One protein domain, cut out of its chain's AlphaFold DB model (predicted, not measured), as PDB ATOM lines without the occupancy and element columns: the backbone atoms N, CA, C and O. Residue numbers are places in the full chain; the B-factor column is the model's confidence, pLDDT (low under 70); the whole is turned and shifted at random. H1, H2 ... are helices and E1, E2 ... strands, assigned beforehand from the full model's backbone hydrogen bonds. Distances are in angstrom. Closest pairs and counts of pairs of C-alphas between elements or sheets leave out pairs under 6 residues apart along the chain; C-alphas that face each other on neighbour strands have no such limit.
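Overview. This is residues 6 to 78 of the 78 residues of an uncharacterized protein of Firmicutes bacterium HGW-Firmicutes-4 (UniProt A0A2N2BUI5). Look for a small, strongly twisted sheet of four strands, E1 to E4, from which one long helix, H2, sticks out as an arm with its residues 63 to 76. At the opposite end of the long axis lie the loop of residues 8 to 16 and the short helix H1, which only grazes the sheet. The printed part has 73 residues, with named elements in the order H1, E1, E2, E3, E4, H2; the sheet's order is E1, E2, E3, E4, antiparallel throughout, and the class is mixed, helices and strands. The whole is loose, with a radius of gyration of the C-alphas of 15.1 A, and spans 52 by 25 by 20 A, while the body without the free residues 63 to 78 spans 31 by 24 by 17 A.

Arrangement. Start at residues 6 to 7, which pair antiparallel with residues 24 to 25 of E1, residues 22 to 26. Before E1 comes H1, residues 17 to 20, too short for an O i to N i+4 pair; its one O i to N i+3 pair is not within hydrogen-bond range. E1 opens a meander, each strand the antiparallel neighbour of the one before, with E2, residues 33 to 38, E3, residues 41 to 46, and E4, residues 50 to 55. In the hairpin of E1 and E2, at 150 degrees, find N 24 and O 35 at 2.8 A. In the hairpin of E2 and E3, at 161 degrees, N 41 and O 38 are 2.7 A apart. In the hairpin of E3 and E4, at 166 degrees, N 44 and O 52 are 2.7 A apart. The closest C-alphas of H1 and E2 are those of Arg 18 and Phe 38, 5.4 A. H2, residues 56 to 76, is on one face of the sheet, two layers, at a height over the sheet of 14.1 A; it is over none of the strands, but only just, with 2 of its C-alphas falling on E4. The closest C-alphas of E3 and H2 are those of Ser 41 and Met 56, 5.0 A. In H2 every O i to N i+4 pair is within hydrogen-bond range. H1 and H2 are apart.

Along the chain. Find C-alpha 17 at (165.255, 127.277, 107.252), where H1 begins its 5.3 A. E1 measures 13.1 A, E2 16.4 A, E3 16.6 A and E4 17.1 A. From C-alpha 56 at (170.385, 121.976, 122.276), H2 runs 30.6 A to C-alpha 76 at (175.182, 133.036, 150.367).

Size, cuts and confidence. The C-alphas of Asn 15 and Lys 78 are the two farthest apart, 53.0 A. Residues 63 to 78 stand free; the body without them spans 31 by 24 by 17 A. The printed part has no cut and no long link between named elements. The model's mean pLDDT over the printed part is 73.9, and it is under 70 in 32 residues, among them residues 6 to 23 and 76 to 78.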
ATOM      1  N   ARG A   6     158.682 134.991 119.805       61.38
ATOM      2  CA  ARG A   6     158.057 135.217 118.494       61.38
ATOM      3  C   ARG A   6     159.003 134.741 117.400       61.38
ATOM      4  O   ARG A   6     160.167 135.134 117.370       61.38
ATOM      5  N   LYS A   7     158.487 133.913 116.488       58.69
ATOM      6  CA  LYS A   7     159.171 133.616 115.225       58.69
ATOM      7  C   LYS A   7     159.184 134.885 114.383       58.69
ATOM      8  O   LYS A   7     158.120 135.466 114.152       58.69
ATOM      9  N   ILE A   8     160.354 135.294 113.908       61.12
ATOM     10  CA  ILE A   8     160.441 136.380 112.936       61.12
ATOM     11  C   ILE A   8     160.252 135.746 111.562       61.12
ATOM     12  O   ILE A   8     161.161 135.132 111.013       61.12
ATOM     13  N   HIS A   9     159.044 135.851 111.013       49.50
ATOM     14  CA  HIS A   9     158.802 135.445 109.634       49.50
ATOM     15  C   HIS A   9     159.493 136.437 108.703       49.50
ATOM     16  O   HIS A   9     159.022 137.560 108.524       49.50
ATOM     17  N   ASN A  10     160.602 136.025 108.103       49.66
ATOM     18  CA  ASN A  10     161.268 136.805 107.078       49.66
ATOM     19  C   ASN A  10     161.021 136.112 105.730       49.66
ATOM     20  O   ASN A  10     161.476 134.996 105.502       49.66
ATOM     21  N   LYS A  11     160.243 136.751 104.843       48.12
ATOM     22  CA  LYS A  11     159.687 136.161 103.600       48.12
ATOM     23  C   LYS A  11     160.724 135.629 102.590       48.12
ATOM     24  O   LYS A  11     160.328 135.093 101.562       48.12
ATOM     25  N   LYS A  12     162.024 135.783 102.855       50.09
ATOM     26  CA  LYS A  12     163.133 135.370 101.980       50.09
ATOM     27  C   LYS A  12     163.709 133.973 102.268       50.09
ATOM     28  O   LYS A  12     164.448 133.490 101.426       50.09
ATOM     29  N   PHE A  13     163.359 133.328 103.384       50.19
ATOM     30  CA  PHE A  13     164.063 132.127 103.882       50.19
ATOM     31  C   PHE A  13     163.318 130.794 103.651       50.19
ATOM     32  O   PHE A  13     163.810 129.725 103.997       50.19
ATOM     33  N   TYR A  14     162.154 130.834 102.992       48.59
ATOM     34  CA  TYR A  14     161.160 129.747 102.970       48.59
ATOM     35  C   TYR A  14     161.610 128.373 102.441       48.59
ATOM     36  O   TYR A  14     160.886 127.404 102.649       48.59
ATOM     37  N   ASN A  15     162.765 128.257 101.787       50.06
ATOM     38  CA  ASN A  15     163.214 126.986 101.211       50.06
ATOM     39  C   ASN A  15     164.412 126.356 101.940       50.06
ATOM     40  O   ASN A  15     164.820 125.266 101.550       50.06
ATOM     41  N   ASN A  16     164.976 127.003 102.972       50.62
ATOM     42  CA  ASN A  16     166.242 126.558 103.567       50.62
ATOM     43  C   ASN A  16     166.395 126.861 105.071       50.62
ATOM     44  O   ASN A  16     167.511 126.978 105.572       50.62
ATOM     45  N   ASP A  17     165.288 126.940 105.815       50.41
ATOM     46  CA  ASP A  17     165.255 127.277 107.252       50.41
ATOM     47  C   ASP A  17     166.227 126.448 108.126       50.41
ATOM     48  O   ASP A  17     166.709 126.931 109.150       50.41
ATOM     49  N   ARG A  18     166.549 125.208 107.719       47.41
ATOM     50  CA  ARG A  18     167.534 124.336 108.391       47.41
ATOM     51  C   ARG A  18     168.992 124.744 108.155       47.41
ATOM     52  O   ARG A  18     169.802 124.585 109.060       47.41
ATOM     53  N   ALA A  19     169.317 125.266 106.972       49.44
ATOM     54  CA  ALA A  19     170.669 125.684 106.599       49.44
ATOM     55  C   ALA A  19     170.937 127.168 106.910       49.44
ATOM     56  O   ALA A  19     172.067 127.541 107.213       49.44
ATOM     57  N   GLU A  20     169.905 128.013 106.853       53.81
ATOM     58  CA  GLU A  20     170.030 129.471 107.010       53.81
ATOM     59  C   GLU A  20     169.686 129.959 108.428       53.81
ATOM     60  O   GLU A  20     170.094 131.054 108.819       53.81
ATOM     61  N   GLY A  21     169.027 129.114 109.230       58.91
ATOM     62  CA  GLY A  21     168.755 129.349 110.642       58.91
ATOM     63  C   GLY A  21     167.485 130.163 110.898       58.91
ATOM     64  O   GLY A  21     167.227 131.184 110.263       58.91
ATOM     65  N   LEU A  22     166.684 129.727 111.874       66.19
ATOM     66  CA  LEU A  22     165.411 130.368 112.218       66.19
ATOM     67  C   LEU A  22     165.596 131.456 113.286       66.19
ATOM     68  O   LEU A  22     165.844 131.110 114.447       66.19
ATOM     69  N   PRO A  23     165.421 132.752 112.953       67.25
ATOM     70  CA  PRO A  23     165.518 133.818 113.935       67.25
ATOM     71  C   PRO A  23     164.298 133.830 114.867       67.25
ATOM     72  O   PRO A  23     163.140 133.954 114.445       67.25
ATOM     73  N   VAL A  24     164.570 133.749 116.165       70.75
ATOM     74  CA  VAL A  24     163.588 133.900 117.238       70.75
ATOM     75  C   VAL A  24     163.996 135.088 118.101       70.75
ATOM     76  O   VAL A  24     165.156 135.236 118.487       70.75
ATOM     77  N   GLU A  25     163.023 135.935 118.418       69.12
ATOM     78  CA  GLU A  25     163.184 137.059 119.338       69.12
ATOM     79  C   GLU A  25     162.418 136.786 120.633       69.12
ATOM     80  O   GLU A  25     161.278 136.298 120.624       69.12
ATOM     81  N   SER A  26     163.048 137.117 121.760       67.94
ATOM     82  CA  SER A  26     162.373 137.168 123.055       67.94
ATOM     83  C   SER A  26     161.865 138.580 123.292       67.94
ATOM     84  O   SER A  26     162.645 139.525 123.240       67.94
ATOM     85  N   LYS A  27     160.580 138.732 123.625       66.38
ATOM     86  CA  LYS A  27     160.052 140.046 124.036       66.38
ATOM     87  C   LYS A  27     160.634 140.537 125.359       66.38
ATOM     88  O   LYS A  27     160.621 141.731 125.619       66.38
ATOM     89  N   GLU A  28     161.072 139.618 126.213       70.56
ATOM     90  CA  GLU A  28     161.651 139.938 127.521       70.56
ATOM     91  C   GLU A  28     163.078 140.480 127.382       70.56
ATOM     92  O   GLU A  28     163.522 141.292 128.185       70.56
ATOM     93  N   PHE A  29     163.760 140.090 126.303       69.06
ATOM     94  CA  PHE A  29     165.105 140.538 125.958       69.06
ATOM     95  C   PHE A  29     165.114 141.253 124.603       69.06
ATOM     96  O   PHE A  29     166.017 141.033 123.787       69.06
ATOM     97  N   ASP A  30     164.088 142.077 124.356       66.31
ATOM     98  CA  ASP A  30     163.908 142.786 123.088       66.31
ATOM     99  C   ASP A  30     165.193 143.538 122.714       66.31
ATOM    100  O   ASP A  30     165.772 144.261 123.528       66.31
ATOM    101  N   LYS A  31     165.672 143.329 121.483       66.06
ATOM    102  CA  LYS A  31     166.918 143.900 120.924       66.06
ATOM    103  C   LYS A  31     168.221 143.509 121.637       66.06
ATOM    104  O   LYS A  31     169.287 143.909 121.161       66.06
ATOM    105  N   TYR A  32     168.166 142.749 122.731       68.44
ATOM    106  CA  TYR A  32     169.345 142.306 123.477       68.44
ATOM    107  C   TYR A  32     169.807 140.913 123.047       68.44
ATOM    108  O   TYR A  32     171.008 140.718 122.863       68.44
ATOM    109  N   VAL A  33     168.870 139.981 122.828       72.06
ATOM    110  CA  VAL A  33     169.166 138.593 122.443       72.06
ATOM    111  C   VAL A  33     168.423 138.207 121.170       72.06
ATOM    112  O   VAL A  33     167.209 138.393 121.072       72.06
ATOM    113  N   ARG A  34     169.142 137.606 120.220       75.69
ATOM    114  CA  ARG A  34     168.555 136.883 119.088       75.69
ATOM    115  C   ARG A  34     169.000 135.435 119.124       75.69
ATOM    116  O   ARG A  34     170.186 135.153 119.291       75.69
ATOM    117  N   TYR A  35     168.047 134.547 118.908       81.06
ATOM    118  CA  TYR A  35     168.277 133.117 118.823       81.06
ATOM    119  C   TYR A  35     168.177 132.697 117.362       81.06
ATOM    120  O   TYR A  35     167.273 133.147 116.663       81.06
ATOM    121  N   ILE A  36     169.080 131.841 116.910       81.56
ATOM    122  CA  ILE A  36     169.057 131.243 115.580       81.56
ATOM    123  C   ILE A  36     169.084 129.735 115.778       81.56
ATOM    124  O   ILE A  36     170.038 129.208 116.344       81.56
ATOM    125  N   VAL A  37     168.022 129.051 115.369       80.62
ATOM    126  CA  VAL A  37     167.892 127.597 115.533       80.62
ATOM    127  C   VAL A  37     168.298 126.887 114.244       80.62
ATOM    128  O   VAL A  37     167.770 127.224 113.184       80.62
ATOM    129  N   PHE A  38     169.183 125.893 114.355       79.00
ATOM    130  CA  PHE A  38     169.637 125.019 113.271       79.00
ATOM    131  C   PHE A  38     169.498 123.558 113.702       79.00
ATOM    132  O   PHE A  38     170.302 123.099 114.507       79.00
ATOM    133  N   GLU A  39     168.512 122.831 113.173       81.88
ATOM    134  CA  GLU A  39     168.238 121.427 113.539       81.88
ATOM    135  C   GLU A  39     168.346 121.186 115.060       81.88
ATOM    136  O   GLU A  39     167.505 121.692 115.806       81.88
ATOM    137  N   ASP A  40     169.404 120.506 115.514       83.75
ATOM    138  CA  ASP A  40     169.647 120.149 116.919       83.75
ATOM    139  C   ASP A  40     170.576 121.134 117.647       83.75
ATOM    140  O   ASP A  40     171.149 120.834 118.695       83.75
ATOM    141  N   SER A  41     170.784 122.320 117.088       84.88
ATOM    142  CA  SER A  41     171.687 123.339 117.608       84.88
ATOM    143  C   SER A  41     171.053 124.723 117.601       84.88
ATOM    144  O   SER A  41     170.064 125.006 116.919       84.88
ATOM    145  N   ILE A  42     171.610 125.603 118.420       87.94
ATOM    146  CA  ILE A  42     171.144 126.974 118.555       87.94
ATOM    147  C   ILE A  42     172.345 127.896 118.705       87.94
ATOM    148  O   ILE A  42     173.298 127.603 119.429       87.94
ATOM    149  N   ALA A  43     172.293 129.020 118.001       84.12
ATOM    150  CA  ALA A  43     173.179 130.147 118.199       84.12
ATOM    151  C   ALA A  43     172.417 131.255 118.922       84.12
ATOM    152  O   ALA A  43     171.331 131.664 118.514       84.12
ATOM    153  N   ILE A  44     172.995 131.753 120.002       85.81
ATOM    154  CA  ILE A  44     172.458 132.831 120.816       85.81
ATOM    155  C   ILE A  44     173.411 133.996 120.661       85.81
ATOM    156  O   ILE A  44     174.547 133.969 121.129       85.81
ATOM    157  N   THR A  45     172.948 135.016 119.961       79.06
ATOM    158  CA  THR A  45     173.713 136.234 119.726       79.06
ATOM    159  C   THR A  45     173.197 137.309 120.663       79.06
ATOM    160  O   THR A  45     171.987 137.530 120.768       79.06
ATOM    161  N   THR A  46     174.109 137.976 121.361       76.12
ATOM    162  CA  THR A  46     173.768 139.145 122.173       76.12
ATOM    163  C   THR A  46     174.369 140.390 121.543       76.12
ATOM    164  O   THR A  46     175.457 140.335 120.970       76.12
ATOM    165  N   LYS A  47     173.678 141.530 121.640       61.28
ATOM    166  CA  LYS A  47     174.146 142.786 121.026       61.28
ATOM    167  C   LYS A  47     175.515 143.243 121.560       61.28
ATOM    168  O   LYS A  47     176.219 143.963 120.860       61.28
ATOM    169  N   ASN A  48     175.882 142.814 122.770       59.97
ATOM    170  CA  ASN A  48     177.027 143.358 123.496       59.97
ATOM    171  C   ASN A  48     178.147 142.345 123.807       59.97
ATOM    172  O   ASN A  48     179.257 142.795 124.052       59.97
ATOM    173  N   ASN A  49     177.909 141.021 123.807       58.00
ATOM    174  CA  ASN A  49     178.799 140.078 124.519       58.00
ATOM    175  C   ASN A  49     179.167 138.784 123.757       58.00
ATOM    176  O   ASN A  49     179.642 137.828 124.362       58.00
ATOM    177  N   GLY A  50     178.992 138.734 122.435       66.88
ATOM    178  CA  GLY A  50     179.412 137.588 121.616       66.88
ATOM    179  C   GLY A  50     178.311 136.563 121.338       66.88
ATOM    180  O   GLY A  50     177.124 136.804 121.593       66.88
ATOM    181  N   VAL A  51     178.717 135.445 120.729       80.88
ATOM    182  CA  VAL A  51     177.829 134.376 120.256       80.88
ATOM    183  C   VAL A  51     178.072 133.111 121.075       80.88
ATOM    184  O   VAL A  51     179.188 132.603 121.102       80.88
ATOM    185  N   LEU A  52     177.019 132.587 121.700       84.38
ATOM    186  CA  LEU A  52     177.012 131.255 122.299       84.38
ATOM    187  C   LEU A  52     176.362 130.287 121.312       84.38
ATOM    188  O   LEU A  52     175.180 130.430 121.011       84.38
ATOM    189  N   THR A  53     177.113 129.314 120.809       86.88
ATOM    190  CA  THR A  53     176.576 128.246 119.959       86.88
ATOM    191  C   THR A  53     176.736 126.894 120.632       86.88
ATOM    192  O   THR A  53     177.662 126.674 121.412       86.88
ATOM    193  N   GLY A  54     175.830 125.974 120.335       88.69
ATOM    194  CA  GLY A  54     175.936 124.611 120.830       88.69
ATOM    195  C   GLY A  54     174.750 123.755 120.433       88.69
ATOM    196  O   GLY A  54     173.731 124.247 119.946       88.69
ATOM    197  N   ASN A  55     174.900 122.455 120.653       92.12
ATOM    198  CA  ASN A  55     173.800 121.507 120.558       92.12
ATOM    199  C   ASN A  55     172.769 121.785 121.670       92.12
ATOM    200  O   ASN A  55     173.150 122.122 122.794       92.12
ATOM    201  N   MET A  56     171.478 121.649 121.359       87.38
ATOM    202  CA  MET A  56     170.385 121.976 122.276       87.38
ATOM    203  C   MET A  56     170.435 121.168 123.573       87.38
ATOM    204  O   MET A  56     170.291 121.762 124.638       87.38
ATOM    205  N   ASP A  57     170.712 119.864 123.512       89.50
ATOM    206  CA  ASP A  57     170.750 119.003 124.701       89.50
ATOM    207  C   ASP A  57     171.892 119.396 125.644       89.50
ATOM    208  O   ASP A  57     171.759 119.365 126.870       89.50
ATOM    209  N   GLN A  58     173.037 119.777 125.074       91.06
ATOM    210  CA  GLN A  58     174.192 120.238 125.845       91.06
ATOM    211  C   GLN A  58     173.943 121.625 126.439       91.06
ATOM    212  O   GLN A  58     174.236 121.857 127.611       91.06
ATOM    213  N   LEU A  59     173.353 122.536 125.662       89.88
ATOM    214  CA  LEU A  59     173.008 123.871 126.139       89.88
ATOM    215  C   LEU A  59     171.920 123.838 127.211       89.88
ATOM    216  O   LEU A  59     171.993 124.605 128.165       89.88
ATOM    217  N   GLU A  60     170.945 122.933 127.119       91.06
ATOM    218  CA  GLU A  60     169.937 122.766 128.166       91.06
ATOM    219  C   GLU A  60     170.586 122.368 129.500       91.06
ATOM    220  O   GLU A  60     170.262 122.944 130.543       91.06
ATOM    221  N   LYS A  61     171.531 121.420 129.475       92.94
ATOM    222  CA  LYS A  61     172.303 121.025 130.665       92.94
ATOM    223  C   LYS A  61     173.130 122.191 131.203       92.94
ATOM    224  O   LYS A  61     173.044 122.478 132.394       92.94
ATOM    225  N   LEU A  62     173.842 122.898 130.324       90.88
ATOM    226  CA  LEU A  62     174.650 124.062 130.684       90.88
ATOM    227  C   LEU A  62     173.809 125.156 131.355       90.88
ATOM    228  O   LEU A  62     174.205 125.697 132.383       90.88
ATOM    229  N   PHE A  63     172.630 125.477 130.816       90.62
ATOM    230  CA  PHE A  63     171.763 126.496 131.408       90.62
ATOM    231  C   PHE A  63     171.188 126.072 132.759       90.62
ATOM    232  O   PHE A  63     171.072 126.914 133.649       90.62
ATOM    233  N   LYS A  64     170.858 124.788 132.944       92.75
ATOM    234  CA  LYS A  64     170.447 124.261 134.257       92.75
ATOM    235  C   LYS A  64     171.576 124.385 135.281       92.75
ATOM    236  O   LYS A  64     171.333 124.836 136.395       92.75
ATOM    237  N   GLU A  65     172.798 124.034 134.895       93.19
ATOM    238  CA  GLU A  65     173.974 124.184 135.753       93.19
ATOM    239  C   GLU A  65     174.234 125.655 136.105       93.19
ATOM    240  O   GLU A  65     174.379 125.989 137.278       93.19
ATOM    241  N   ALA A  66     174.189 126.559 135.122       90.88
ATOM    242  CA  ALA A  66     174.362 127.992 135.344       90.88
ATOM    243  C   ALA A  66     173.304 128.574 136.298       90.88
ATOM    244  O   ALA A  66     173.634 129.378 137.171       90.88
ATOM    245  N   LEU A  67     172.040 128.152 136.173       92.69
ATOM    246  CA  LEU A  67     170.983 128.534 137.112       92.69
ATOM    247  C   LEU A  67     171.285 128.043 138.531       92.69
ATOM    248  O   LEU A  67     171.171 128.832 139.466       92.69
ATOM    249  N   ASN A  68     171.731 126.794 138.691       92.88
ATOM    250  CA  ASN A  68     172.120 126.260 139.998       92.88
ATOM    251  C   ASN A  68     173.266 127.069 140.626       92.88
ATOM    252  O   ASN A  68     173.199 127.403 141.805       92.88
ATOM    253  N   VAL A  69     174.288 127.430 139.843       91.25
ATOM    254  CA  VAL A  69     175.399 128.278 140.312       91.25
ATOM    255  C   VAL A  69     174.878 129.633 140.796       91.25
ATOM    256  O   VAL A  69     175.208 130.056 141.900       91.25
ATOM    257  N   ILE A  70     174.019 130.293 140.013       91.19
ATOM    258  CA  ILE A  70     173.413 131.579 140.396       91.19
ATOM    259  C   ILE A  70     172.597 131.446 141.688       91.19
ATOM    260  O   ILE A  70     172.645 132.333 142.540       91.19
ATOM    261  N   GLU A  71     171.837 130.361 141.846       91.56
ATOM    262  CA  GLU A  71     171.071 130.111 143.066       91.56
ATOM    263  C   GLU A  71     171.961 129.928 144.295       91.56
ATOM    264  O   GLU A  71     171.624 130.477 145.342       91.56
ATOM    265  N   ILE A  72     173.072 129.193 144.177       92.56
ATOM    266  CA  ILE A  72     174.043 129.012 145.266       92.56
ATOM    267  C   ILE A  72     174.591 130.376 145.694       92.56
ATOM    268  O   ILE A  72     174.425 130.761 146.848       92.56
ATOM    269  N   TYR A  73     175.116 131.158 144.746       90.19
ATOM    270  CA  TYR A  73     175.670 132.485 145.036       90.19
ATOM    271  C   TYR A  73     174.658 133.429 145.702       90.19
ATOM    272  O   TYR A  73     174.997 134.136 146.643       90.19
ATOM    273  N   ARG A  74     173.395 133.432 145.260       90.75
ATOM    274  CA  ARG A  74     172.349 134.294 145.844       90.75
ATOM    275  C   ARG A  74     171.882 133.863 147.231       90.75
ATOM    276  O   ARG A  74     171.274 134.670 147.933       90.75
ATOM    277  N   ARG A  75     172.056 132.590 147.597       80.81
ATOM    278  CA  ARG A  75     171.739 132.103 148.947       80.81
ATOM    279  C   ARG A  75     172.797 132.550 149.948       80.81
ATOM    280  O   ARG A  75     172.418 132.894 151.058       80.81
ATOM    281  N   ASP A  76     174.057 132.607 149.528       69.88
ATOM    282  CA  ASP A  76     175.182 133.036 150.367       69.88
ATOM    283  C   ASP A  76     175.221 134.564 150.602       69.88
ATOM    284  O   ASP A  76     175.906 135.034 151.506       69.88
ATOM    285  N   GLU A  77     174.470 135.351 149.821       59.44
ATOM    286  CA  GLU A  77     174.310 136.807 149.999       59.44
ATOM    287  C   GLU A  77     173.195 137.209 150.998       59.44
ATOM    288  O   GLU A  77     172.949 138.405 151.181       59.44
ATOM    289  N   LYS A  78     172.498 136.252 151.632       51.03
ATOM    290  CA  LYS A  78     171.453 136.494 152.652       51.03
ATOM    291  C   LYS A  78     171.903 136.112 154.054       51.03
ATOM    292  O   LYS A  78     171.491 136.840 154.986       51.03
TER     293      LYS A  78